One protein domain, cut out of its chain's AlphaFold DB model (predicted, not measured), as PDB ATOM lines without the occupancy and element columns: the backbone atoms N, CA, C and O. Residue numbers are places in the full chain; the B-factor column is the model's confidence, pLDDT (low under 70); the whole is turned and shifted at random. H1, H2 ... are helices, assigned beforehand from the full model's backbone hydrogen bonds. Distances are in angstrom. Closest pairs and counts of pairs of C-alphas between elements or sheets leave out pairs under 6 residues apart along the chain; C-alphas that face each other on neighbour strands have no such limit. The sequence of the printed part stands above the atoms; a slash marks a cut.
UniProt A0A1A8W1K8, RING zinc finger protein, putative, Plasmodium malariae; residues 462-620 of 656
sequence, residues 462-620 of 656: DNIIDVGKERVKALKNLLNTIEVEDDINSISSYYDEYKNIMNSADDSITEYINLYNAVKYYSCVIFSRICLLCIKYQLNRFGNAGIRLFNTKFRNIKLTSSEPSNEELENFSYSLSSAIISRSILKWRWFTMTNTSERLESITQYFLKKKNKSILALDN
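What this domain is: This is residues 462 to 620 of the 656 residues of the protein "RING zinc finger protein, putative" of Plasmodium malariae (UniProt A0A1A8W1K8). The long helix H4 runs through the middle of a helix bundle: the hairpin of H1 and H2 packs along it on one side, while H6 and H8 pack on another side at a slant. H5 turns back at the end of H4, and short H7 lies out near H6. The printed part has 159 residues with eight named helices, H1 to H8 in chain order, and no named strand: all helix. It is compact, with a radius of gyration of the C-alphas of 16.4 A, and spans 55 by 36 by 27 A.

Where its parts are: H4, residues 513 to 540, is 40.5 A long and begins at C-alpha 513 (2.364, -22.818, -27.143). H1, residues 462 to 485, is 34.4 A long. H2 is 491 to 502, H3 507 to 511, H5 543 to 553, H6 566 to 580 with 21.2 A, H7 584 to 591, and H8 596 to 608, ending at C-alpha 608 (-25.637, -33.332, -31.211).

How they stand to each other: H4 is the hub, touching six helices; H1, H2, H4, H6 and H8 form a bundle, a group of helices side by side. H4 touches H1 at a shallow tilt of 19 degrees, the same way, closest at the C-alphas of Val 472 and Val 519, 5.8 A. H8 touches H4 at C-alphas 597 and 524, 5.4 A, the closest pair. H7 and H4 are apart. Every O i to N i+4 pair is within hydrogen-bond range in H1, H4, H5, H6 and H8; H2 has 7 of 8, H7 3 of 4, and H3 0 of 1, with 2 of 2 O i to N i+3 pairs.

The domain as a whole: The farthest C-alphas, Asp 462 and Ala 545, are 55.2 A apart. The printed part has no cut; the link H5 to H6 is long. Mean pLDDT of the printed part is 70.4, with 73 residues under 70, among them 581 to 596.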
ATOM      1  N   ASP A 462       4.313 -22.175 -11.978       52.81
ATOM      2  CA  ASP A 462       4.254 -23.630 -11.816       52.81
ATOM      3  C   ASP A 462       2.801 -24.130 -11.795       52.81
ATOM      4  O   ASP A 462       2.467 -25.083 -12.497       52.81
ATOM      5  N   ASN A 463       1.903 -23.402 -11.117       57.69
ATOM      6  CA  ASN A 463       0.475 -23.719 -11.064       57.69
ATOM      7  C   ASN A 463      -0.172 -23.719 -12.462       57.69
ATOM      8  O   ASN A 463      -0.989 -24.586 -12.749       57.69
ATOM      9  N   ILE A 464       0.184 -22.771 -13.340       59.50
ATOM     10  CA  ILE A 464      -0.383 -22.669 -14.701       59.50
ATOM     11  C   ILE A 464       0.079 -23.856 -15.559       59.50
ATOM     12  O   ILE A 464      -0.713 -24.473 -16.275       59.50
ATOM     13  N   ILE A 465       1.364 -24.204 -15.448       60.97
ATOM     14  CA  ILE A 465       1.960 -25.348 -16.139       60.97
ATOM     15  C   ILE A 465       1.308 -26.659 -15.670       60.97
ATOM     16  O   ILE A 465       0.994 -27.514 -16.502       60.97
ATOM     17  N   ASP A 466       1.076 -26.824 -14.367       62.06
ATOM     18  CA  ASP A 466       0.488 -28.043 -13.812       62.06
ATOM     19  C   ASP A 466      -1.020 -28.157 -14.089       62.06
ATOM     20  O   ASP A 466      -1.452 -29.209 -14.563       62.06
ATOM     21  N   VAL A 467      -1.802 -27.075 -13.977       65.31
ATOM     22  CA  VAL A 467      -3.222 -27.042 -14.396       65.31
ATOM     23  C   VAL A 467      -3.382 -27.432 -15.871       65.31
ATOM     24  O   VAL A 467      -4.277 -28.201 -16.228       65.31
ATOM     25  N   GLY A 468      -2.493 -26.962 -16.753       62.59
ATOM     26  CA  GLY A 468      -2.525 -27.356 -18.162       62.59
ATOM     27  C   GLY A 468      -2.128 -28.824 -18.401       62.59
ATOM     28  O   GLY A 468      -2.731 -29.482 -19.253       62.59
ATOM     29  N   LYS A 469      -1.179 -29.385 -17.630       69.50
ATOM     30  CA  LYS A 469      -0.878 -30.835 -17.652       69.50
ATOM     31  C   LYS A 469      -2.077 -31.659 -17.180       69.50
ATOM     32  O   LYS A 469      -2.390 -32.676 -17.798       69.50
ATOM     33  N   GLU A 470      -2.755 -31.227 -16.118       76.00
ATOM     34  CA  GLU A 470      -3.965 -31.877 -15.610       76.00
ATOM     35  C   GLU A 470      -5.100 -31.829 -16.635       76.00
ATOM     36  O   GLU A 470      -5.732 -32.858 -16.874       76.00
ATOM     37  N   ARG A 471      -5.286 -30.705 -17.344       75.56
ATOM     38  CA  ARG A 471      -6.242 -30.603 -18.461       75.56
ATOM     39  C   ARG A 471      -5.930 -31.602 -19.581       75.56
ATOM     40  O   ARG A 471      -6.829 -32.312 -20.024       75.56
ATOM     41  N   VAL A 472      -4.666 -31.729 -20.003       75.75
ATOM     42  CA  VAL A 472      -4.262 -32.745 -21.000       75.75
ATOM     43  C   VAL A 472      -4.482 -34.171 -20.475       75.75
ATOM     44  O   VAL A 472      -4.932 -35.035 -21.225       75.75
ATOM     45  N   LYS A 473      -4.225 -34.433 -19.188       79.31
ATOM     46  CA  LYS A 473      -4.480 -35.736 -18.553       79.31
ATOM     47  C   LYS A 473      -5.978 -36.068 -18.493       79.31
ATOM     48  O   LYS A 473      -6.351 -37.198 -18.790       79.31
ATOM     49  N   ALA A 474      -6.834 -35.096 -18.182       82.31
ATOM     50  CA  ALA A 474      -8.287 -35.255 -18.192       82.31
ATOM     51  C   ALA A 474      -8.817 -35.557 -19.607       82.31
ATOM     52  O   ALA A 474      -9.584 -36.500 -19.781       82.31
ATOM     53  N   LEU A 475      -8.337 -34.836 -20.629       81.56
ATOM     54  CA  LEU A 475      -8.682 -35.109 -22.031       81.56
ATOM     55  C   LEU A 475      -8.218 -36.505 -22.489       81.56
ATOM     56  O   LEU A 475      -8.956 -37.181 -23.202       81.56
ATOM     57  N   LYS A 476      -7.041 -36.974 -22.047       81.31
ATOM     58  CA  LYS A 476      -6.577 -38.353 -22.298       81.31
ATOM     59  C   LYS A 476      -7.462 -39.404 -21.633       81.31
ATOM     60  O   LYS A 476      -7.768 -40.411 -22.264       81.31
ATOM     61  N   ASN A 477      -7.886 -39.170 -20.390       84.25
ATOM     62  CA  ASN A 477      -8.799 -40.073 -19.692       84.25
ATOM     63  C   ASN A 477     -10.144 -40.167 -20.431       84.25
ATOM     64  O   ASN A 477     -10.572 -41.271 -20.743       84.25
ATOM     65  N   LEU A 478     -10.752 -39.027 -20.783       85.31
ATOM     66  CA  LEU A 478     -12.007 -38.973 -21.542       85.31
ATOM     67  C   LEU A 478     -11.889 -39.663 -22.912       85.31
ATOM     68  O   LEU A 478     -12.774 -40.423 -23.292       85.31
ATOM     69  N   LEU A 479     -10.789 -39.450 -23.645       83.94
ATOM     70  CA  LEU A 479     -10.545 -40.150 -24.909       83.94
ATOM     71  C   LEU A 479     -10.491 -41.675 -24.712       83.94
ATOM     72  O   LEU A 479     -11.124 -42.405 -25.470       83.94
ATOM     73  N   ASN A 480      -9.801 -42.151 -23.672       81.88
ATOM     74  CA  ASN A 480      -9.741 -43.574 -23.346       81.88
ATOM     75  C   ASN A 480     -11.121 -44.139 -22.951       81.88
ATOM     76  O   ASN A 480     -11.463 -45.233 -23.381       81.88
ATOM     77  N   THR A 481     -11.947 -43.390 -22.211       83.81
ATOM     78  CA  THR A 481     -13.346 -43.767 -21.930       83.81
ATOM     79  C   THR A 481     -14.144 -43.929 -23.228       83.81
ATOM     80  O   THR A 481     -14.766 -44.966 -23.442       83.81
ATOM     81  N   ILE A 482     -14.063 -42.951 -24.138       81.81
ATOM     82  CA  ILE A 482     -14.758 -42.972 -25.439       81.81
ATOM     83  C   ILE A 482     -14.323 -44.171 -26.302       81.81
ATOM     84  O   ILE A 482     -15.160 -44.769 -26.978       81.81
ATOM     85  N   GLU A 483     -13.034 -44.527 -26.295       79.50
ATOM     86  CA  GLU A 483     -12.495 -45.643 -27.087       79.50
ATOM     87  C   GLU A 483     -12.735 -47.029 -26.463       79.50
ATOM     88  O   GLU A 483     -12.830 -48.007 -27.203       79.50
ATOM     89  N   VAL A 484     -12.863 -47.126 -25.133       75.62
ATOM     90  CA  VAL A 484     -13.136 -48.391 -24.422       75.62
ATOM     91  C   VAL A 484     -14.631 -48.705 -24.347       75.62
ATOM     92  O   VAL A 484     -15.012 -49.867 -24.482       75.62
ATOM     93  N   GLU A 485     -15.484 -47.704 -24.121       74.06
ATOM     94  CA  GLU A 485     -16.926 -47.920 -23.958       74.06
ATOM     95  C   GLU A 485     -17.660 -48.036 -25.300       74.06
ATOM     96  O   GLU A 485     -18.583 -48.845 -25.413       74.06
ATOM     97  N   ASP A 486     -17.272 -47.238 -26.309       71.88
ATOM     98  CA  ASP A 486     -17.880 -47.196 -27.657       71.88
ATOM     99  C   ASP A 486     -19.432 -47.063 -27.629       71.88
ATOM    100  O   ASP A 486     -20.145 -47.425 -28.583       71.88
ATOM    101  N   ASP A 487     -19.971 -46.538 -26.514       74.44
ATOM    102  CA  ASP A 487     -21.403 -46.454 -26.251       74.44
ATOM    103  C   ASP A 487     -22.038 -45.292 -27.010       74.44
ATOM    104  O   ASP A 487     -21.654 -44.120 -26.971       74.44
ATOM    105  N   ILE A 488     -23.106 -45.659 -27.697       70.12
ATOM    106  CA  ILE A 488     -23.849 -44.803 -28.595       70.12
ATOM    107  C   ILE A 488     -24.858 -43.930 -27.825       70.12
ATOM    108  O   ILE A 488     -25.279 -42.879 -28.318       70.12
ATOM    109  N   ASN A 489     -25.241 -44.317 -26.607       70.19
ATOM    110  CA  ASN A 489     -26.188 -43.560 -25.788       70.19
ATOM    111  C   ASN A 489     -25.487 -42.394 -25.063       70.19
ATOM    112  O   ASN A 489     -25.995 -41.267 -25.053       70.19
ATOM    113  N   SER A 490     -24.274 -42.631 -24.562       80.06
ATOM    114  CA  SER A 490     -23.453 -41.689 -23.783       80.06
ATOM    115  C   SER A 490     -22.838 -40.537 -24.594       80.06
ATOM    116  O   SER A 490     -22.251 -39.624 -24.020       80.06
ATOM    117  N   ILE A 491     -23.088 -40.470 -25.911       80.00
ATOM    118  CA  ILE A 491     -22.648 -39.403 -26.837       80.00
ATOM    119  C   ILE A 491     -22.928 -37.968 -26.336       80.00
ATOM    120  O   ILE A 491     -22.212 -37.045 -26.714       80.00
ATOM    121  N   SER A 492     -23.986 -37.731 -25.545       80.81
ATOM    122  CA  SER A 492     -24.166 -36.415 -24.890       80.81
ATOM    123  C   SER A 492     -23.177 -36.213 -23.741       80.81
ATOM    124  O   SER A 492     -22.465 -35.214 -23.741       80.81
ATOM    125  N   SER A 493     -23.088 -37.189 -22.831       80.75
ATOM    126  CA  SER A 493     -22.218 -37.143 -21.652       80.75
ATOM    127  C   SER A 493     -20.769 -36.838 -22.026       80.75
ATOM    128  O   SER A 493     -20.182 -35.936 -21.447       80.75
ATOM    129  N   TYR A 494     -20.225 -37.487 -23.063       84.25
ATOM    130  CA  TYR A 494     -18.848 -37.246 -23.514       84.25
ATOM    131  C   TYR A 494     -18.582 -35.796 -23.970       84.25
ATOM    132  O   TYR A 494     -17.485 -35.278 -23.770       84.25
ATOM    133  N   TYR A 495     -19.565 -35.115 -24.577       84.44
ATOM    134  CA  TYR A 495     -19.407 -33.712 -24.989       84.44
ATOM    135  C   TYR A 495     -19.624 -32.739 -23.823       84.44
ATOM    136  O   TYR A 495     -18.913 -31.739 -23.717       84.44
ATOM    137  N   ASP A 496     -20.567 -33.036 -22.928       83.19
ATOM    138  CA  ASP A 496     -20.796 -32.235 -21.725       83.19
ATOM    139  C   ASP A 496     -19.606 -32.357 -20.743       83.19
ATOM    140  O   ASP A 496     -19.173 -31.358 -20.170       83.19
ATOM    141  N   GLU A 497     -18.985 -33.536 -20.633       83.88
ATOM    142  CA  GLU A 497     -17.740 -33.770 -19.888       83.88
ATOM    143  C   GLU A 497     -16.545 -33.037 -20.514       83.88
ATOM    144  O   GLU A 497     -15.852 -32.299 -19.814       83.88
ATOM    145  N   TYR A 498     -16.352 -33.136 -21.838       85.94
ATOM    146  CA  TYR A 498     -15.357 -32.331 -22.562       85.94
ATOM    147  C   TYR A 498     -15.517 -30.831 -22.265       85.94
ATOM    148  O   TYR A 498     -14.547 -30.132 -21.961       85.94
ATOM    149  N   LYS A 499     -16.755 -30.329 -22.312       83.56
ATOM    150  CA  LYS A 499     -17.070 -28.926 -22.040       83.56
ATOM    151  C   LYS A 499     -16.762 -28.538 -20.589       83.56
ATOM    152  O   LYS A 499     -16.226 -27.456 -20.360       83.56
ATOM    153  N   ASN A 500     -17.031 -29.417 -19.625       83.25
ATOM    154  CA  ASN A 500     -16.667 -29.203 -18.222       83.25
ATOM    155  C   ASN A 500     -15.140 -29.157 -18.025       83.25
ATOM    156  O   ASN A 500     -14.655 -28.291 -17.298       83.25
ATOM    157  N   ILE A 501     -14.375 -30.012 -18.715       81.44
ATOM    158  CA  ILE A 501     -12.901 -29.980 -18.700       81.44
ATOM    159  C   ILE A 501     -12.378 -28.647 -19.256       81.44
ATOM    160  O   ILE A 501     -11.485 -28.044 -18.658       81.44
ATOM    161  N   MET A 502     -12.937 -28.148 -20.361       78.94
ATOM    162  CA  MET A 502     -12.490 -26.886 -20.970       78.94
ATOM    163  C   MET A 502     -12.871 -25.647 -20.144       78.94
ATOM    164  O   MET A 502     -12.057 -24.734 -20.028       78.94
ATOM    165  N   ASN A 503     -14.044 -25.640 -19.504       73.44
ATOM    166  CA  ASN A 503     -14.524 -24.541 -18.652       73.44
ATOM    167  C   ASN A 503     -13.804 -24.421 -17.287       73.44
ATOM    168  O   ASN A 503     -14.148 -23.547 -16.496       73.44
ATOM    169  N   SER A 504     -12.869 -25.320 -16.956       61.41
ATOM    170  CA  SER A 504     -12.405 -25.535 -15.573       61.41
ATOM    171  C   SER A 504     -11.369 -24.540 -15.024       61.41
ATOM    172  O   SER A 504     -11.178 -24.505 -13.811       61.41
ATOM    173  N   ALA A 505     -10.685 -23.756 -15.869       53.84
ATOM    174  CA  ALA A 505      -9.706 -22.736 -15.445       53.84
ATOM    175  C   ALA A 505      -9.381 -21.719 -16.563       53.84
ATOM    176  O   ALA A 505      -9.533 -22.048 -17.743       53.84
ATOM    177  N   ASP A 506      -8.888 -20.538 -16.171       53.41
ATOM    178  CA  ASP A 506      -8.647 -19.341 -17.001       53.41
ATOM    179  C   ASP A 506      -7.847 -19.539 -18.306       53.41
ATOM    180  O   ASP A 506      -6.923 -20.353 -18.394       53.41
ATOM    181  N   ASP A 507      -8.109 -18.658 -19.279       52.72
ATOM    182  CA  ASP A 507      -7.515 -18.614 -20.633       52.72
ATOM    183  C   ASP A 507      -5.989 -18.332 -20.694       52.72
ATOM    184  O   ASP A 507      -5.389 -18.279 -21.774       52.72
ATOM    185  N   SER A 508      -5.326 -18.203 -19.539       53.38
ATOM    186  CA  SER A 508      -3.877 -17.956 -19.391       53.38
ATOM    187  C   SER A 508      -2.967 -19.006 -20.054       53.38
ATOM    188  O   SER A 508      -1.814 -18.720 -20.376       53.38
ATOM    189  N   ILE A 509      -3.489 -20.205 -20.343       54.97
ATOM    190  CA  ILE A 509      -2.777 -21.293 -21.047       54.97
ATOM    191  C   ILE A 509      -2.270 -20.857 -22.439       54.97
ATOM    192  O   ILE A 509      -1.323 -21.447 -22.963       54.97
ATOM    193  N   THR A 510      -2.840 -19.794 -23.016       52.84
ATOM    194  CA  THR A 510      -2.448 -19.210 -24.311       52.84
ATOM    195  C   THR A 510      -0.966 -18.789 -24.384       52.84
ATOM    196  O   THR A 510      -0.392 -18.800 -25.471       52.84
ATOM    197  N   GLU A 511      -0.299 -18.493 -23.259       53.75
ATOM    198  CA  GLU A 511       1.151 -18.213 -23.245       53.75
ATOM    199  C   GLU A 511       2.025 -19.452 -23.546       53.75
ATOM    200  O   GLU A 511       3.162 -19.326 -24.011       53.75
ATOM    201  N   TYR A 512       1.513 -20.665 -23.315       63.22
ATOM    202  CA  TYR A 512       2.280 -21.911 -23.377       63.22
ATOM    203  C   TYR A 512       1.973 -22.709 -24.652       63.22
ATOM    204  O   TYR A 512       1.271 -23.720 -24.622       63.22
ATOM    205  N   ILE A 513       2.564 -22.281 -25.776       60.28
ATOM    206  CA  ILE A 513       2.364 -22.818 -27.143       60.28
ATOM    207  C   ILE A 513       2.284 -24.357 -27.196       60.28
ATOM    208  O   ILE A 513       1.342 -24.906 -27.761       60.28
ATOM    209  N   ASN A 514       3.235 -25.074 -26.584       61.25
ATOM    210  CA  ASN A 514       3.264 -26.546 -26.615       61.25
ATOM    211  C   ASN A 514       2.061 -27.186 -25.899       61.25
ATOM    212  O   ASN A 514       1.574 -28.235 -26.318       61.25
ATOM    213  N   LEU A 515       1.574 -26.554 -24.829       65.75
ATOM    214  CA  LEU A 515       0.474 -27.044 -24.000       65.75
ATOM    215  C   LEU A 515      -0.882 -26.706 -24.633       65.75
ATOM    216  O   LEU A 515      -1.752 -27.569 -24.721       65.75
ATOM    217  N   TYR A 516      -1.005 -25.495 -25.188       67.50
ATOM    218  CA  TYR A 516      -2.112 -25.086 -26.056       67.50
ATOM    219  C   TYR A 516      -2.265 -26.033 -27.262       67.50
ATOM    220  O   TYR A 516      -3.359 -26.539 -27.516       67.50
ATOM    221  N   ASN A 517      -1.167 -26.351 -27.957       67.19
ATOM    222  CA  ASN A 517      -1.173 -27.279 -29.091       67.19
ATOM    223  C   ASN A 517      -1.581 -28.705 -28.678       67.19
ATOM    224  O   ASN A 517      -2.360 -29.337 -29.388       67.19
ATOM    225  N   ALA A 518      -1.113 -29.199 -27.526       68.44
ATOM    226  CA  ALA A 518      -1.505 -30.511 -27.008       68.44
ATOM    227  C   ALA A 518      -3.005 -30.581 -26.659       68.44
ATOM    228  O   ALA A 518      -3.673 -31.547 -27.029       68.44
ATOM    229  N   VAL A 519      -3.557 -29.549 -26.008       72.81
ATOM    230  CA  VAL A 519      -5.006 -29.442 -25.750       72.81
ATOM    231  C   VAL A 519      -5.783 -29.423 -27.071       72.81
ATOM    232  O   VAL A 519      -6.671 -30.250 -27.262       72.81
ATOM    233  N   LYS A 520      -5.397 -28.556 -28.019       75.62
ATOM    234  CA  LYS A 520      -6.039 -28.424 -29.340       75.62
ATOM    235  C   LYS A 520      -6.023 -29.739 -30.133       75.62
ATOM    236  O   LYS A 520      -7.022 -30.069 -30.769       75.62
ATOM    237  N   TYR A 521      -4.936 -30.511 -30.052       77.00
ATOM    238  CA  TYR A 521      -4.837 -31.849 -30.641       77.00
ATOM    239  C   TYR A 521      -5.848 -32.826 -30.023       77.00
ATOM    240  O   TYR A 521      -6.674 -33.380 -30.748       77.00
ATOM    241  N   TYR A 522      -5.851 -33.003 -28.695       76.31
ATOM    242  CA  TYR A 522      -6.767 -33.957 -28.056       76.31
ATOM    243  C   TYR A 522      -8.244 -33.554 -28.205       76.31
ATOM    244  O   TYR A 522      -9.078 -34.434 -28.417       76.31
ATOM    245  N   SER A 523      -8.571 -32.254 -28.235       81.69
ATOM    246  CA  SER A 523      -9.901 -31.769 -28.643       81.69
ATOM    247  C   SER A 523     -10.293 -32.263 -30.043       81.69
ATOM    248  O   SER A 523     -11.378 -32.816 -30.216       81.69
ATOM    249  N   CYS A 524      -9.413 -32.128 -31.045       78.06
ATOM    250  CA  CYS A 524      -9.669 -32.616 -32.406       78.06
ATOM    251  C   CYS A 524      -9.900 -34.136 -32.458       78.06
ATOM    252  O   CYS A 524     -10.804 -34.584 -33.169       78.06
ATOM    253  N   VAL A 525      -9.130 -34.932 -31.707       77.06
ATOM    254  CA  VAL A 525      -9.315 -36.396 -31.648       77.06
ATOM    255  C   VAL A 525     -10.660 -36.748 -30.999       77.06
ATOM    256  O   VAL A 525     -11.436 -37.506 -31.583       77.06
ATOM    257  N   ILE A 526     -10.992 -36.139 -29.854       83.31
ATOM    258  CA  ILE A 526     -12.260 -36.356 -29.136       83.31
ATOM    259  C   ILE A 526     -13.464 -35.981 -30.015       83.31
ATOM    260  O   ILE A 526     -14.366 -36.800 -30.198       83.31
ATOM    261  N   PHE A 527     -13.463 -34.800 -30.642       84.12
ATOM    262  CA  PHE A 527     -14.521 -34.404 -31.581       84.12
ATOM    263  C   PHE A 527     -14.640 -35.369 -32.766       84.12
ATOM    264  O   PHE A 527     -15.751 -35.684 -33.196       84.12
ATOM    265  N   SER A 528     -13.518 -35.887 -33.272       83.00
ATOM    266  CA  SER A 528     -13.513 -36.857 -34.371       83.00
ATOM    267  C   SER A 528     -14.140 -38.194 -33.964       83.00
ATOM    268  O   SER A 528     -14.981 -38.721 -34.699       83.00
ATOM    269  N   ARG A 529     -13.823 -38.712 -32.768       83.94
ATOM    270  CA  ARG A 529     -14.457 -39.919 -32.204       83.94
ATOM    271  C   ARG A 529     -15.952 -39.713 -31.943       83.94
ATOM    272  O   ARG A 529     -16.752 -40.524 -32.404       83.94
ATOM    273  N   ILE A 530     -16.356 -38.604 -31.314       84.06
ATOM    274  CA  ILE A 530     -17.778 -38.286 -31.072       84.06
ATOM    275  C   ILE A 530     -18.550 -38.178 -32.400       84.06
ATOM    276  O   ILE A 530     -19.672 -38.677 -32.507       84.06
ATOM    277  N   CYS A 531     -17.953 -37.597 -33.446       83.62
ATOM    278  CA  CYS A 531     -18.542 -37.568 -34.786       83.62
ATOM    279  C   CYS A 531     -18.700 -38.971 -35.397       83.62
ATOM    280  O   CYS A 531     -19.766 -39.272 -35.935       83.62
ATOM    281  N   LEU A 532     -17.698 -39.852 -35.280       83.19
ATOM    282  CA  LEU A 532     -17.819 -41.249 -35.719       83.19
ATOM    283  C   LEU A 532     -18.926 -42.002 -34.960       83.19
ATOM    284  O   LEU A 532     -19.723 -42.692 -35.596       83.19
ATOM    285  N   LEU A 533     -19.047 -41.816 -33.641       81.12
ATOM    286  CA  LEU A 533     -20.142 -42.382 -32.838       81.12
ATOM    287  C   LEU A 533     -21.517 -41.858 -33.289       81.12
ATOM    288  O   LEU A 533     -22.464 -42.636 -33.426       81.12
ATOM    289  N   CYS A 534     -21.633 -40.563 -33.604       79.94
ATOM    290  CA  CYS A 534     -22.864 -39.980 -34.149       79.94
ATOM    291  C   CYS A 534     -23.250 -40.596 -35.506       79.94
ATOM    292  O   CYS A 534     -24.426 -40.884 -35.742       79.94
ATOM    293  N   ILE A 535     -22.271 -40.844 -36.382       79.62
ATOM    294  CA  ILE A 535     -22.483 -41.527 -37.667       79.62
ATOM    295  C   ILE A 535     -22.916 -42.980 -37.429       79.62
ATOM    296  O   ILE A 535     -23.921 -43.413 -37.990       79.62
ATOM    297  N   LYS A 536     -22.217 -43.714 -36.553       79.00
ATOM    298  CA  LYS A 536     -22.529 -45.100 -36.163       79.00
ATOM    299  C   LYS A 536     -23.963 -45.227 -35.635       79.00
ATOM    300  O   LYS A 536     -24.703 -46.093 -36.100       79.00
ATOM    301  N   TYR A 537     -24.402 -44.316 -34.758       79.06
ATOM    302  CA  TYR A 537     -25.792 -44.237 -34.284       79.06
ATOM    303  C   TYR A 537     -26.790 -44.095 -35.430       79.06
ATOM    304  O   TYR A 537     -27.740 -44.873 -35.556       79.06
ATOM    305  N   GLN A 538     -26.569 -43.084 -36.275       75.88
ATOM    306  CA  GLN A 538     -27.486 -42.751 -37.353       75.88
ATOM    307  C   GLN A 538     -27.560 -43.890 -38.369       75.88
ATOM    308  O   GLN A 538     -28.660 -44.249 -38.771       75.88
ATOM    309  N   LEU A 539     -26.439 -44.515 -38.737       75.75
ATOM    310  CA  LEU A 539     -26.419 -45.638 -39.675       75.75
ATOM    311  C   LEU A 539     -27.057 -46.908 -39.101       75.75
ATOM    312  O   LEU A 539     -27.850 -47.534 -39.805       75.75
ATOM    313  N   ASN A 540     -26.810 -47.248 -37.830       75.31
ATOM    314  CA  ASN A 540     -27.449 -48.399 -37.178       75.31
ATOM    315  C   ASN A 540     -28.985 -48.298 -37.214       75.31
ATOM    316  O   ASN A 540     -29.663 -49.304 -37.414       75.31
ATOM    317  N   ARG A 541     -29.543 -47.080 -37.135       71.75
ATOM    318  CA  ARG A 541     -30.990 -46.819 -37.253       71.75
ATOM    319  C   ARG A 541     -31.580 -47.082 -38.652       71.75
ATOM    320  O   ARG A 541     -32.786 -47.292 -38.751       71.75
ATOM    321  N   PHE A 542     -30.772 -47.087 -39.718       67.12
ATOM    322  CA  PHE A 542     -31.206 -47.403 -41.099       67.12
ATOM    323  C   PHE A 542     -30.667 -48.750 -41.618       67.12
ATOM    324  O   PHE A 542     -30.955 -49.143 -42.753       67.12
ATOM    325  N   GLY A 543     -29.892 -49.463 -40.796       70.88
ATOM    326  CA  GLY A 543     -29.367 -50.795 -41.074       70.88
ATOM    327  C   GLY A 543     -28.479 -50.899 -42.321       70.88
ATOM    328  O   GLY A 543     -27.972 -49.919 -42.875       70.88
ATOM    329  N   ASN A 544     -28.305 -52.135 -42.792       72.75
ATOM    330  CA  ASN A 544     -27.330 -52.493 -43.830       72.75
ATOM    331  C   ASN A 544     -27.535 -51.774 -45.179       72.75
ATOM    332  O   ASN A 544     -26.582 -51.636 -45.944       72.75
ATOM    333  N   ALA A 545     -28.745 -51.296 -45.485       66.56
ATOM    334  CA  ALA A 545     -28.996 -50.482 -46.675       66.56
ATOM    335  C   ALA A 545     -28.417 -49.061 -46.530       66.56
ATOM    336  O   ALA A 545     -27.717 -48.594 -47.430       66.56
ATOM    337  N   GLY A 546     -28.640 -48.413 -45.379       66.19
ATOM    338  CA  GLY A 546     -28.064 -47.104 -45.063       66.19
ATOM    339  C   GLY A 546     -26.536 -47.143 -44.994       66.19
ATOM    340  O   GLY A 546     -25.880 -46.281 -45.572       66.19
ATOM    341  N   ILE A 547     -25.967 -48.187 -44.380       69.75
ATOM    342  CA  ILE A 547     -24.509 -48.400 -44.307       69.75
ATOM    343  C   ILE A 547     -23.894 -48.529 -45.710       69.75
ATOM    344  O   ILE A 547     -22.885 -47.884 -45.997       69.75
ATOM    345  N   ARG A 548     -24.505 -49.306 -46.620       67.88
ATOM    346  CA  ARG A 548     -24.017 -49.416 -48.009       67.88
ATOM    347  C   ARG A 548     -24.069 -48.079 -48.749       67.88
ATOM    348  O   ARG A 548     -23.082 -47.724 -49.381       67.88
ATOM    349  N   LEU A 549     -25.175 -47.339 -48.646       67.50
ATOM    350  CA  LEU A 549     -25.333 -46.045 -49.324       67.50
ATOM    351  C   LEU A 549     -24.402 -44.960 -48.753       67.50
ATOM    352  O   LEU A 549     -23.909 -44.113 -49.496       67.50
ATOM    353  N   PHE A 550     -24.113 -45.004 -47.451       69.94
ATOM    354  CA  PHE A 550     -23.093 -44.159 -46.834       69.94
ATOM    355  C   PHE A 550     -21.693 -44.504 -47.356       69.94
ATOM    356  O   PHE A 550     -20.979 -43.617 -47.810       69.94
ATOM    357  N   ASN A 551     -21.322 -45.788 -47.377       70.69
ATOM    358  CA  ASN A 551     -19.998 -46.226 -47.829       70.69
ATOM    359  C   ASN A 551     -19.740 -45.970 -49.326       70.69
ATOM    360  O   ASN A 551     -18.589 -45.756 -49.705       70.69
ATOM    361  N   THR A 552     -20.773 -45.963 -50.179       67.12
ATOM    362  CA  THR A 552     -20.623 -45.571 -51.592       67.12
ATOM    363  C   THR A 552     -20.579 -44.057 -51.790       67.12
ATOM    364  O   THR A 552     -19.805 -43.598 -52.626       67.12
ATOM    365  N   LYS A 553     -21.355 -43.268 -51.029       62.81
ATOM    366  CA  LYS A 553     -21.381 -41.796 -51.155       62.81
ATOM    367  C   LYS A 553     -20.213 -41.095 -50.444       62.81
ATOM    368  O   LYS A 553     -19.780 -40.039 -50.892       62.81
ATOM    369  N   PHE A 554     -19.696 -41.664 -49.355       66.50
ATOM    370  CA  PHE A 554     -18.754 -41.013 -48.433       66.50
ATOM    371  C   PHE A 554     -17.547 -41.902 -48.080       66.50
ATOM    372  O   PHE A 554     -17.112 -41.974 -46.930       66.50
ATOM    373  N   ARG A 555     -16.986 -42.566 -49.100       60.94
ATOM    374  CA  ARG A 555     -15.899 -43.567 -49.024       60.94
ATOM    375  C   ARG A 555     -14.680 -43.175 -48.163       60.94
ATOM    376  O   ARG A 555     -14.002 -44.067 -47.656       60.94
ATOM    377  N   ASN A 556     -14.423 -41.877 -47.994       61.72
ATOM    378  CA  ASN A 556     -13.223 -41.327 -47.354       61.72
ATOM    379  C   ASN A 556     -13.398 -40.987 -45.855       61.72
ATOM    380  O   ASN A 556     -12.420 -40.625 -45.209       61.72
ATOM    381  N   ILE A 557     -14.604 -41.086 -45.273       65.69
ATOM    382  CA  ILE A 557     -14.823 -40.739 -43.853       65.69
ATOM    383  C   ILE A 557     -14.420 -41.911 -42.949       65.69
ATOM    384  O   ILE A 557     -15.245 -42.756 -42.597       65.69
ATOM    385  N   LYS A 558     -13.141 -41.954 -42.567       66.25
ATOM    386  CA  LYS A 558     -12.573 -42.863 -41.560       66.25
ATOM    387  C   LYS A 558     -11.446 -42.165 -40.796       66.25
ATOM    388  O   LYS A 558     -10.795 -41.290 -41.353       66.25
ATOM    389  N   LEU A 559     -11.188 -42.608 -39.566       60.56
ATOM    390  CA  LEU A 559      -9.860 -42.496 -38.958       60.56
ATOM    391  C   LEU A 559      -9.207 -43.879 -39.011       60.56
ATOM    392  O   LEU A 559      -9.865 -44.889 -38.760       60.56
ATOM    393  N   THR A 560      -7.933 -43.904 -39.379       57.47
ATOM    394  CA  THR A 560      -7.105 -45.097 -39.625       57.47
ATOM    395  C   THR A 560      -6.365 -45.589 -38.380       57.47
ATOM    396  O   THR A 560      -5.856 -46.707 -38.365       57.47
ATOM    397  N   SER A 561      -6.321 -44.754 -37.346       60.16
ATOM    398  CA  SER A 561      -5.337 -44.759 -36.265       60.16
ATOM    399  C   SER A 561      -5.998 -44.515 -34.895       60.16
ATOM    400  O   SER A 561      -7.090 -43.936 -34.793       60.16
ATOM    401  N   SER A 562      -5.341 -44.975 -33.823       61.22
ATOM    402  CA  SER A 562      -5.672 -44.621 -32.432       61.22
ATOM    403  C   SER A 562      -5.247 -43.179 -32.138       61.22
ATOM    404  O   SER A 562      -6.086 -42.341 -31.826       61.22
ATOM    405  N   GLU A 563      -3.969 -42.869 -32.361       68.00
ATOM    406  CA  GLU A 563      -3.412 -41.511 -32.340       68.00
ATOM    407  C   GLU A 563      -3.214 -41.014 -33.788       68.00
ATOM    408  O   GLU A 563      -2.236 -41.397 -34.434       68.00
ATOM    409  N   PRO A 564      -4.148 -40.220 -34.351       71.94
ATOM    410  CA  PRO A 564      -4.065 -39.765 -35.737       71.94
ATOM    411  C   PRO A 564      -3.068 -38.626 -35.935       71.94
ATOM    412  O   PRO A 564      -2.855 -37.804 -35.041       71.94
ATOM    413  N   SER A 565      -2.497 -38.519 -37.134       70.25
ATOM    414  CA  SER A 565      -1.657 -37.369 -37.489       70.25
ATOM    415  C   SER A 565      -2.484 -36.082 -37.652       70.25
ATOM    416  O   SER A 565      -3.697 -36.119 -37.872       70.25
ATOM    417  N   ASN A 566      -1.833 -34.913 -37.594       67.00
ATOM    418  CA  ASN A 566      -2.500 -33.633 -37.878       67.00
ATOM    419  C   ASN A 566      -3.093 -33.590 -39.300       67.00
ATOM    420  O   ASN A 566      -4.158 -33.011 -39.499       67.00
ATOM    421  N   GLU A 567      -2.437 -34.239 -40.265       66.06
ATOM    422  CA  GLU A 567      -2.916 -34.367 -41.644       66.06
ATOM    423  C   GLU A 567      -4.106 -35.336 -41.743       66.06
ATOM    424  O   GLU A 567      -5.084 -35.032 -42.422       66.06
ATOM    425  N   GLU A 568      -4.097 -36.461 -41.015       67.62
ATOM    426  CA  GLU A 568      -5.258 -37.360 -40.926       67.62
ATOM    427  C   GLU A 568      -6.474 -36.646 -40.310       67.62
ATOM    428  O   GLU A 568      -7.584 -36.760 -40.833       67.62
ATOM    429  N   LEU A 569      -6.272 -35.861 -39.244       69.25
ATOM    430  CA  LEU A 569      -7.316 -35.047 -38.611       69.25
ATOM    431  C   LEU A 569      -7.847 -33.946 -39.540       69.25
ATOM    432  O   LEU A 569      -9.057 -33.715 -39.583       69.25
ATOM    433  N   GLU A 570      -6.978 -33.273 -40.299       72.06
ATOM    434  CA  GLU A 570      -7.395 -32.262 -41.272       72.06
ATOM    435  C   GLU A 570      -8.171 -32.892 -42.444       72.06
ATOM    436  O   GLU A 570      -9.279 -32.447 -42.760       72.06
ATOM    437  N   ASN A 571      -7.659 -33.979 -43.028       71.12
ATOM    438  CA  ASN A 571      -8.307 -34.720 -44.116       71.12
ATOM    439  C   ASN A 571      -9.664 -35.303 -43.687       71.12
ATOM    440  O   ASN A 571     -10.641 -35.230 -44.441       71.12
ATOM    441  N   PHE A 572      -9.764 -35.826 -42.459       76.50
ATOM    442  CA  PHE A 572     -11.030 -36.254 -41.864       76.50
ATOM    443  C   PHE A 572     -11.989 -35.072 -41.672       76.50
ATOM    444  O   PHE A 572     -13.150 -35.155 -42.079       76.50
ATOM    445  N   SER A 573     -11.506 -33.952 -41.124       78.12
ATOM    446  CA  SER A 573     -12.293 -32.732 -40.916       78.12
ATOM    447  C   SER A 573     -12.882 -32.210 -42.232       78.12
ATOM    448  O   SER A 573     -14.094 -31.990 -42.314       78.12
ATOM    449  N   TYR A 574     -12.086 -32.104 -43.305       73.81
ATOM    450  CA  TYR A 574     -12.584 -31.755 -44.642       73.81
ATOM    451  C   TYR A 574     -13.559 -32.797 -45.208       73.81
ATOM    452  O   TYR A 574     -14.609 -32.417 -45.725       73.81
ATOM    453  N   SER A 575     -13.264 -34.095 -45.089       74.19
ATOM    454  CA  SER A 575     -14.131 -35.170 -45.604       74.19
ATOM    455  C   SER A 575     -15.507 -35.174 -44.932       74.19
ATOM    456  O   SER A 575     -16.536 -35.283 -45.603       74.19
ATOM    457  N   LEU A 576     -15.541 -34.987 -43.613       75.94
ATOM    458  CA  LEU A 576     -16.766 -34.914 -42.825       75.94
ATOM    459  C   LEU A 576     -17.564 -33.639 -43.132       75.94
ATOM    460  O   LEU A 576     -18.769 -33.698 -43.378       75.94
ATOM    461  N   SER A 577     -16.877 -32.498 -43.220       73.44
ATOM    462  CA  SER A 577     -17.450 -31.228 -43.689       73.44
ATOM    463  C   SER A 577     -18.098 -31.360 -45.071       73.44
ATOM    464  O   SER A 577     -19.195 -30.851 -45.311       73.44
ATOM    465  N   SER A 578     -17.422 -32.074 -45.975       69.31
ATOM    466  CA  SER A 578     -17.833 -32.306 -47.361       69.31
ATOM    467  C   SER A 578     -19.132 -33.104 -47.472       69.31
ATOM    468  O   SER A 578     -19.913 -32.860 -48.392       69.31
ATOM    469  N   ALA A 579     -19.406 -33.988 -46.508       70.12
ATOM    470  CA  ALA A 579     -20.645 -34.757 -46.436       70.12
ATOM    471  C   ALA A 579     -21.838 -33.994 -45.835       70.12
ATOM    472  O   ALA A 579     -22.984 -34.357 -46.103       70.12
ATOM    473  N   ILE A 580     -21.585 -32.960 -45.026       70.44
ATOM    474  CA  ILE A 580     -22.622 -32.221 -44.286       70.44
ATOM    475  C   ILE A 580     -23.065 -30.955 -45.034       70.44
ATOM    476  O   ILE A 580     -24.243 -30.597 -44.989       70.44
ATOM    477  N   ILE A 581     -22.152 -30.274 -45.737       67.25
ATOM    478  CA  ILE A 581     -22.452 -29.021 -46.448       67.25
ATOM    479  C   ILE A 581     -22.591 -29.279 -47.951       67.25
ATOM    480  O   ILE A 581     -21.605 -29.372 -48.675       67.25
ATOM    481  N   SER A 582     -23.832 -29.327 -48.437       59.06
ATOM    482  CA  SER A 582     -24.145 -29.584 -49.850       59.06
ATOM    483  C   SER A 582     -24.000 -28.373 -50.776       59.06
ATOM    484  O   SER A 582     -23.732 -28.528 -51.966       59.06
ATOM    485  N   ARG A 583     -24.149 -27.142 -50.266       58.72
ATOM    486  CA  ARG A 583     -23.992 -25.924 -51.081       58.72
ATOM    487  C   ARG A 583     -22.525 -25.521 -51.220       58.72
ATOM    488  O   ARG A 583     -21.921 -25.033 -50.265       58.72
ATOM    489  N   SER A 584     -22.015 -25.618 -52.444       56.97
ATOM    490  CA  SER A 584     -20.636 -25.299 -52.839       56.97
ATOM    491  C   SER A 584     -20.114 -23.954 -52.305       56.97
ATOM    492  O   SER A 584     -19.123 -23.906 -51.579       56.97
ATOM    493  N   ILE A 585     -20.815 -22.852 -52.583       54.97
ATOM    494  CA  ILE A 585     -20.401 -21.501 -52.157       54.97
ATOM    495  C   ILE A 585     -20.354 -21.321 -50.625       54.97
ATOM    496  O   ILE A 585     -19.578 -20.515 -50.114       54.97
ATOM    497  N   LEU A 586     -21.165 -22.083 -49.882       57.16
ATOM    498  CA  LEU A 586     -21.172 -22.092 -48.414       57.16
ATOM    499  C   LEU A 586     -19.970 -22.866 -47.864       57.16
ATOM    500  O   LEU A 586     -19.268 -22.381 -46.982       57.16
ATOM    501  N   LYS A 587     -19.739 -24.053 -48.432       61.31
ATOM    502  CA  LYS A 587     -18.641 -24.969 -48.115       61.31
ATOM    503  C   LYS A 587     -17.280 -24.280 -48.265       61.31
ATOM    504  O   LYS A 587     -16.473 -24.340 -47.345       61.31
ATOM    505  N   TRP A 588     -17.077 -23.524 -49.350       57.31
ATOM    506  CA  TRP A 588     -15.854 -22.734 -49.551       57.31
ATOM    507  C   TRP A 588     -15.633 -21.673 -48.472       57.31
ATOM    508  O   TRP A 588     -14.608 -21.700 -47.797       57.31
ATOM    509  N   ARG A 589     -16.613 -20.777 -48.266       56.84
ATOM    510  CA  ARG A 589     -16.513 -19.688 -47.277       56.84
ATOM    511  C   ARG A 589     -16.229 -20.184 -45.863       56.84
ATOM    512  O   ARG A 589     -15.689 -19.440 -45.056       56.84
ATOM    513  N   TRP A 590     -16.645 -21.406 -45.551       60.75
ATOM    514  CA  TRP A 590     -16.432 -22.011 -44.247       60.75
ATOM    515  C   TRP A 590     -15.046 -22.664 -44.122       60.75
ATOM    516  O   TRP A 590     -14.407 -22.533 -43.079       60.75
ATOM    517  N   PHE A 591     -14.523 -23.269 -45.196       62.28
ATOM    518  CA  PHE A 591     -13.130 -23.728 -45.253       62.28
ATOM    519  C   PHE A 591     -12.120 -22.579 -45.183       62.28
ATOM    520  O   PHE A 591     -11.121 -22.712 -44.485       62.28
ATOM    521  N   THR A 592     -12.403 -21.427 -45.798       54.91
ATOM    522  CA  THR A 592     -11.540 -20.232 -45.720       54.91
ATOM    523  C   THR A 592     -11.606 -19.482 -44.380       54.91
ATOM    524  O   THR A 592     -10.981 -18.435 -44.257       54.91
ATOM    525  N   MET A 593     -12.405 -19.931 -43.402       53.84
ATOM    526  CA  MET A 593     -12.669 -19.190 -42.152       53.84
ATOM    527  C   MET A 593     -12.602 -20.041 -40.869       53.84
ATOM    528  O   MET A 593     -13.002 -19.549 -39.818       53.84
ATOM    529  N   THR A 594     -12.164 -21.306 -40.920       56.41
ATOM    530  CA  THR A 594     -12.163 -22.189 -39.733       56.41
ATOM    531  C   THR A 594     -10.867 -22.969 -39.553       56.41
ATOM    532  O   THR A 594     -10.442 -23.696 -40.456       56.41
ATOM    533  N   ASN A 595     -10.297 -22.904 -38.344       65.06
ATOM    534  CA  ASN A 595      -9.279 -23.855 -37.894       65.06
ATOM    535  C   ASN A 595      -9.873 -25.273 -37.827       65.06
ATOM    536  O   ASN A 595     -11.069 -25.456 -37.593       65.06
ATOM    537  N   THR A 596      -9.027 -26.297 -37.946       69.56
ATOM    538  CA  THR A 596      -9.430 -27.715 -37.862       69.56
ATOM    539  C   THR A 596     -10.237 -28.048 -36.600       69.56
ATOM    540  O   THR A 596     -11.234 -28.765 -36.702       69.56
ATOM    541  N   SER A 597      -9.873 -27.475 -35.448       70.88
ATOM    542  CA  SER A 597     -10.573 -27.643 -34.165       70.88
ATOM    543  C   SER A 597     -11.975 -27.027 -34.149       70.88
ATOM    544  O   SER A 597     -12.935 -27.704 -33.795       70.88
ATOM    545  N   GLU A 598     -12.117 -25.773 -34.587       71.62
ATOM    546  CA  GLU A 598     -13.403 -25.055 -34.671       71.62
ATOM    547  C   GLU A 598     -14.360 -25.737 -35.653       71.62
ATOM    548  O   GLU A 598     -15.569 -25.828 -35.419       71.62
ATOM    549  N   ARG A 599     -13.803 -26.231 -36.766       74.50
ATOM    550  CA  ARG A 599     -14.526 -26.943 -37.817       74.50
ATOM    551  C   ARG A 599     -15.094 -28.260 -37.290       74.50
ATOM    552  O   ARG A 599     -16.279 -28.532 -37.485       74.50
ATOM    553  N   LEU A 600     -14.274 -29.038 -36.576       75.69
ATOM    554  CA  LEU A 600     -14.697 -30.279 -35.925       75.69
ATOM    555  C   LEU A 600     -15.720 -30.016 -34.814       75.69
ATOM    556  O   LEU A 600     -16.764 -30.665 -34.816       75.69
ATOM    557  N   GLU A 601     -15.498 -29.030 -33.938       79.75
ATOM    558  CA  GLU A 601     -16.453 -28.706 -32.871       79.75
ATOM    559  C   GLU A 601     -17.825 -28.312 -33.435       79.75
ATOM    560  O   GLU A 601     -18.854 -28.835 -33.005       79.75
ATOM    561  N   SER A 602     -17.845 -27.431 -34.437       74.62
ATOM    562  CA  SER A 602     -19.074 -26.996 -35.113       74.62
ATOM    563  C   SER A 602     -19.863 -28.178 -35.688       74.62
ATOM    564  O   SER A 602     -21.096 -28.196 -35.637       74.62
ATOM    565  N   ILE A 603     -19.164 -29.191 -36.212       77.88
ATOM    566  CA  ILE A 603     -19.773 -30.430 -36.707       77.88
ATOM    567  C   ILE A 603     -20.298 -31.285 -35.551       77.88
ATOM    568  O   ILE A 603     -21.435 -31.759 -35.625       77.88
ATOM    569  N   THR A 604     -19.525 -31.457 -34.475       81.75
ATOM    570  CA  THR A 604     -19.964 -32.181 -33.275       81.75
ATOM    571  C   THR A 604     -21.239 -31.554 -32.705       81.75
ATOM    572  O   THR A 604     -22.247 -32.246 -32.563       81.75
ATOM    573  N   GLN A 605     -21.266 -30.234 -32.494       78.81
ATOM    574  CA  GLN A 605     -22.460 -29.502 -32.056       78.81
ATOM    575  C   GLN A 605     -23.649 -29.686 -33.020       78.81
ATOM    576  O   GLN A 605     -24.789 -29.867 -32.577       78.81
ATOM    577  N   TYR A 606     -23.413 -29.688 -34.338       75.44
ATOM    578  CA  TYR A 606     -24.461 -29.925 -35.336       75.44
ATOM    579  C   TYR A 606     -25.045 -31.346 -35.253       75.44
ATOM    580  O   TYR A 606     -26.271 -31.492 -35.236       75.44
ATOM    581  N   PHE A 607     -24.207 -32.383 -35.134       76.69
ATOM    582  CA  PHE A 607     -24.666 -33.760 -34.917       76.69
ATOM    583  C   PHE A 607     -25.446 -33.897 -33.609       76.69
ATOM    584  O   PHE A 607     -26.548 -34.448 -33.618       76.69
ATOM    585  N   LEU A 608     -24.948 -33.332 -32.505       77.06
ATOM    586  CA  LEU A 608     -25.637 -33.332 -31.211       77.06
ATOM    587  C   LEU A 608     -27.021 -32.659 -31.304       77.06
ATOM    588  O   LEU A 608     -28.012 -33.214 -30.827       77.06
ATOM    589  N   LYS A 609     -27.135 -31.531 -32.021       75.75
ATOM    590  CA  LYS A 609     -28.409 -30.823 -32.271       75.75
ATOM    591  C   LYS A 609     -29.310 -31.509 -33.317       75.75
ATOM    592  O   LYS A 609     -30.453 -31.080 -33.514       75.75
ATOM    593  N   LYS A 610     -28.832 -32.557 -34.005       72.00
ATOM    594  CA  LYS A 610     -29.554 -33.299 -35.063       72.00
ATOM    595  C   LYS A 610     -29.536 -34.828 -34.905       72.00
ATOM    596  O   LYS A 610     -29.892 -35.506 -35.866       72.00
ATOM    597  N   LYS A 611     -29.243 -35.372 -33.712       66.94
ATOM    598  CA  LYS A 611     -29.144 -36.825 -33.418       66.94
ATOM    599  C   LYS A 611     -30.211 -37.694 -34.106       66.94
ATOM    600  O   LYS A 611     -29.876 -38.724 -34.677       66.94
ATOM    601  N   ASN A 612     -31.470 -37.247 -34.117       63.94
ATOM    602  CA  ASN A 612     -32.618 -37.978 -34.675       63.94
ATOM    603  C   ASN A 612     -32.807 -37.891 -36.210       63.94
ATOM    604  O   ASN A 612     -33.755 -38.487 -36.723       63.94
ATOM    605  N   LYS A 613     -31.968 -37.162 -36.957       66.56
ATOM    606  CA  LYS A 613     -32.004 -37.139 -38.433       66.56
ATOM    607  C   LYS A 613     -31.030 -38.157 -39.030       66.56
ATOM    608  O   LYS A 613     -29.999 -38.448 -38.444       66.56
ATOM    609  N   SER A 614     -31.339 -38.668 -40.223       64.12
ATOM    610  CA  SER A 614     -30.375 -39.461 -40.997       64.12
ATOM    611  C   SER A 614     -29.273 -38.566 -41.551       64.12
ATOM    612  O   SER A 614     -29.600 -37.540 -42.146       64.12
ATOM    613  N   ILE A 615     -28.009 -38.997 -41.475       65.62
ATOM    614  CA  ILE A 615     -26.892 -38.368 -42.199       65.62
ATOM    615  C   ILE A 615     -27.178 -38.248 -43.706       65.62
ATOM    616  O   ILE A 615     -26.890 -37.228 -44.324       65.62
ATOM    617  N   LEU A 616     -27.866 -39.243 -44.276       58.47
ATOM    618  CA  LEU A 616     -28.280 -39.282 -45.682       58.47
ATOM    619  C   LEU A 616     -29.413 -38.284 -46.017       58.47
ATOM    620  O   LEU A 616     -29.690 -38.059 -47.190       58.47
ATOM    621  N   ALA A 617     -30.048 -37.685 -45.001       56.69
ATOM    622  CA  ALA A 617     -31.139 -36.710 -45.107       56.69
ATOM    623  C   ALA A 617     -30.863 -35.404 -44.321       56.69
ATOM    624  O   ALA A 617     -31.792 -34.671 -43.965       56.69
ATOM    625  N   LEU A 618     -29.588 -35.099 -44.041       57.59
ATOM    626  CA  LEU A 618     -29.161 -33.762 -43.601       57.59
ATOM    627  C   LEU A 618     -29.265 -32.732 -44.739       57.59
ATOM    628  O   LEU A 618     -29.376 -31.535 -44.484       57.59
ATOM    629  N   ASP A 619     -29.309 -33.213 -45.982       51.81
ATOM    630  CA  ASP A 619     -29.404 -32.424 -47.202       51.81
ATOM    631  C   ASP A 619     -30.838 -32.427 -47.766       51.81
ATOM    632  O   ASP A 619     -31.328 -33.475 -48.190       51.81
ATOM    633  N   ASN A 620     -31.521 -31.270 -47.697       43.78
ATOM    634  CA  ASN A 620     -32.631 -30.828 -48.578       43.78
ATOM    635  C   ASN A 620     -33.381 -29.579 -48.068       43.78
ATOM    636  O   ASN A 620     -34.095 -28.926 -48.830       43.78
TER     637      ASN A 620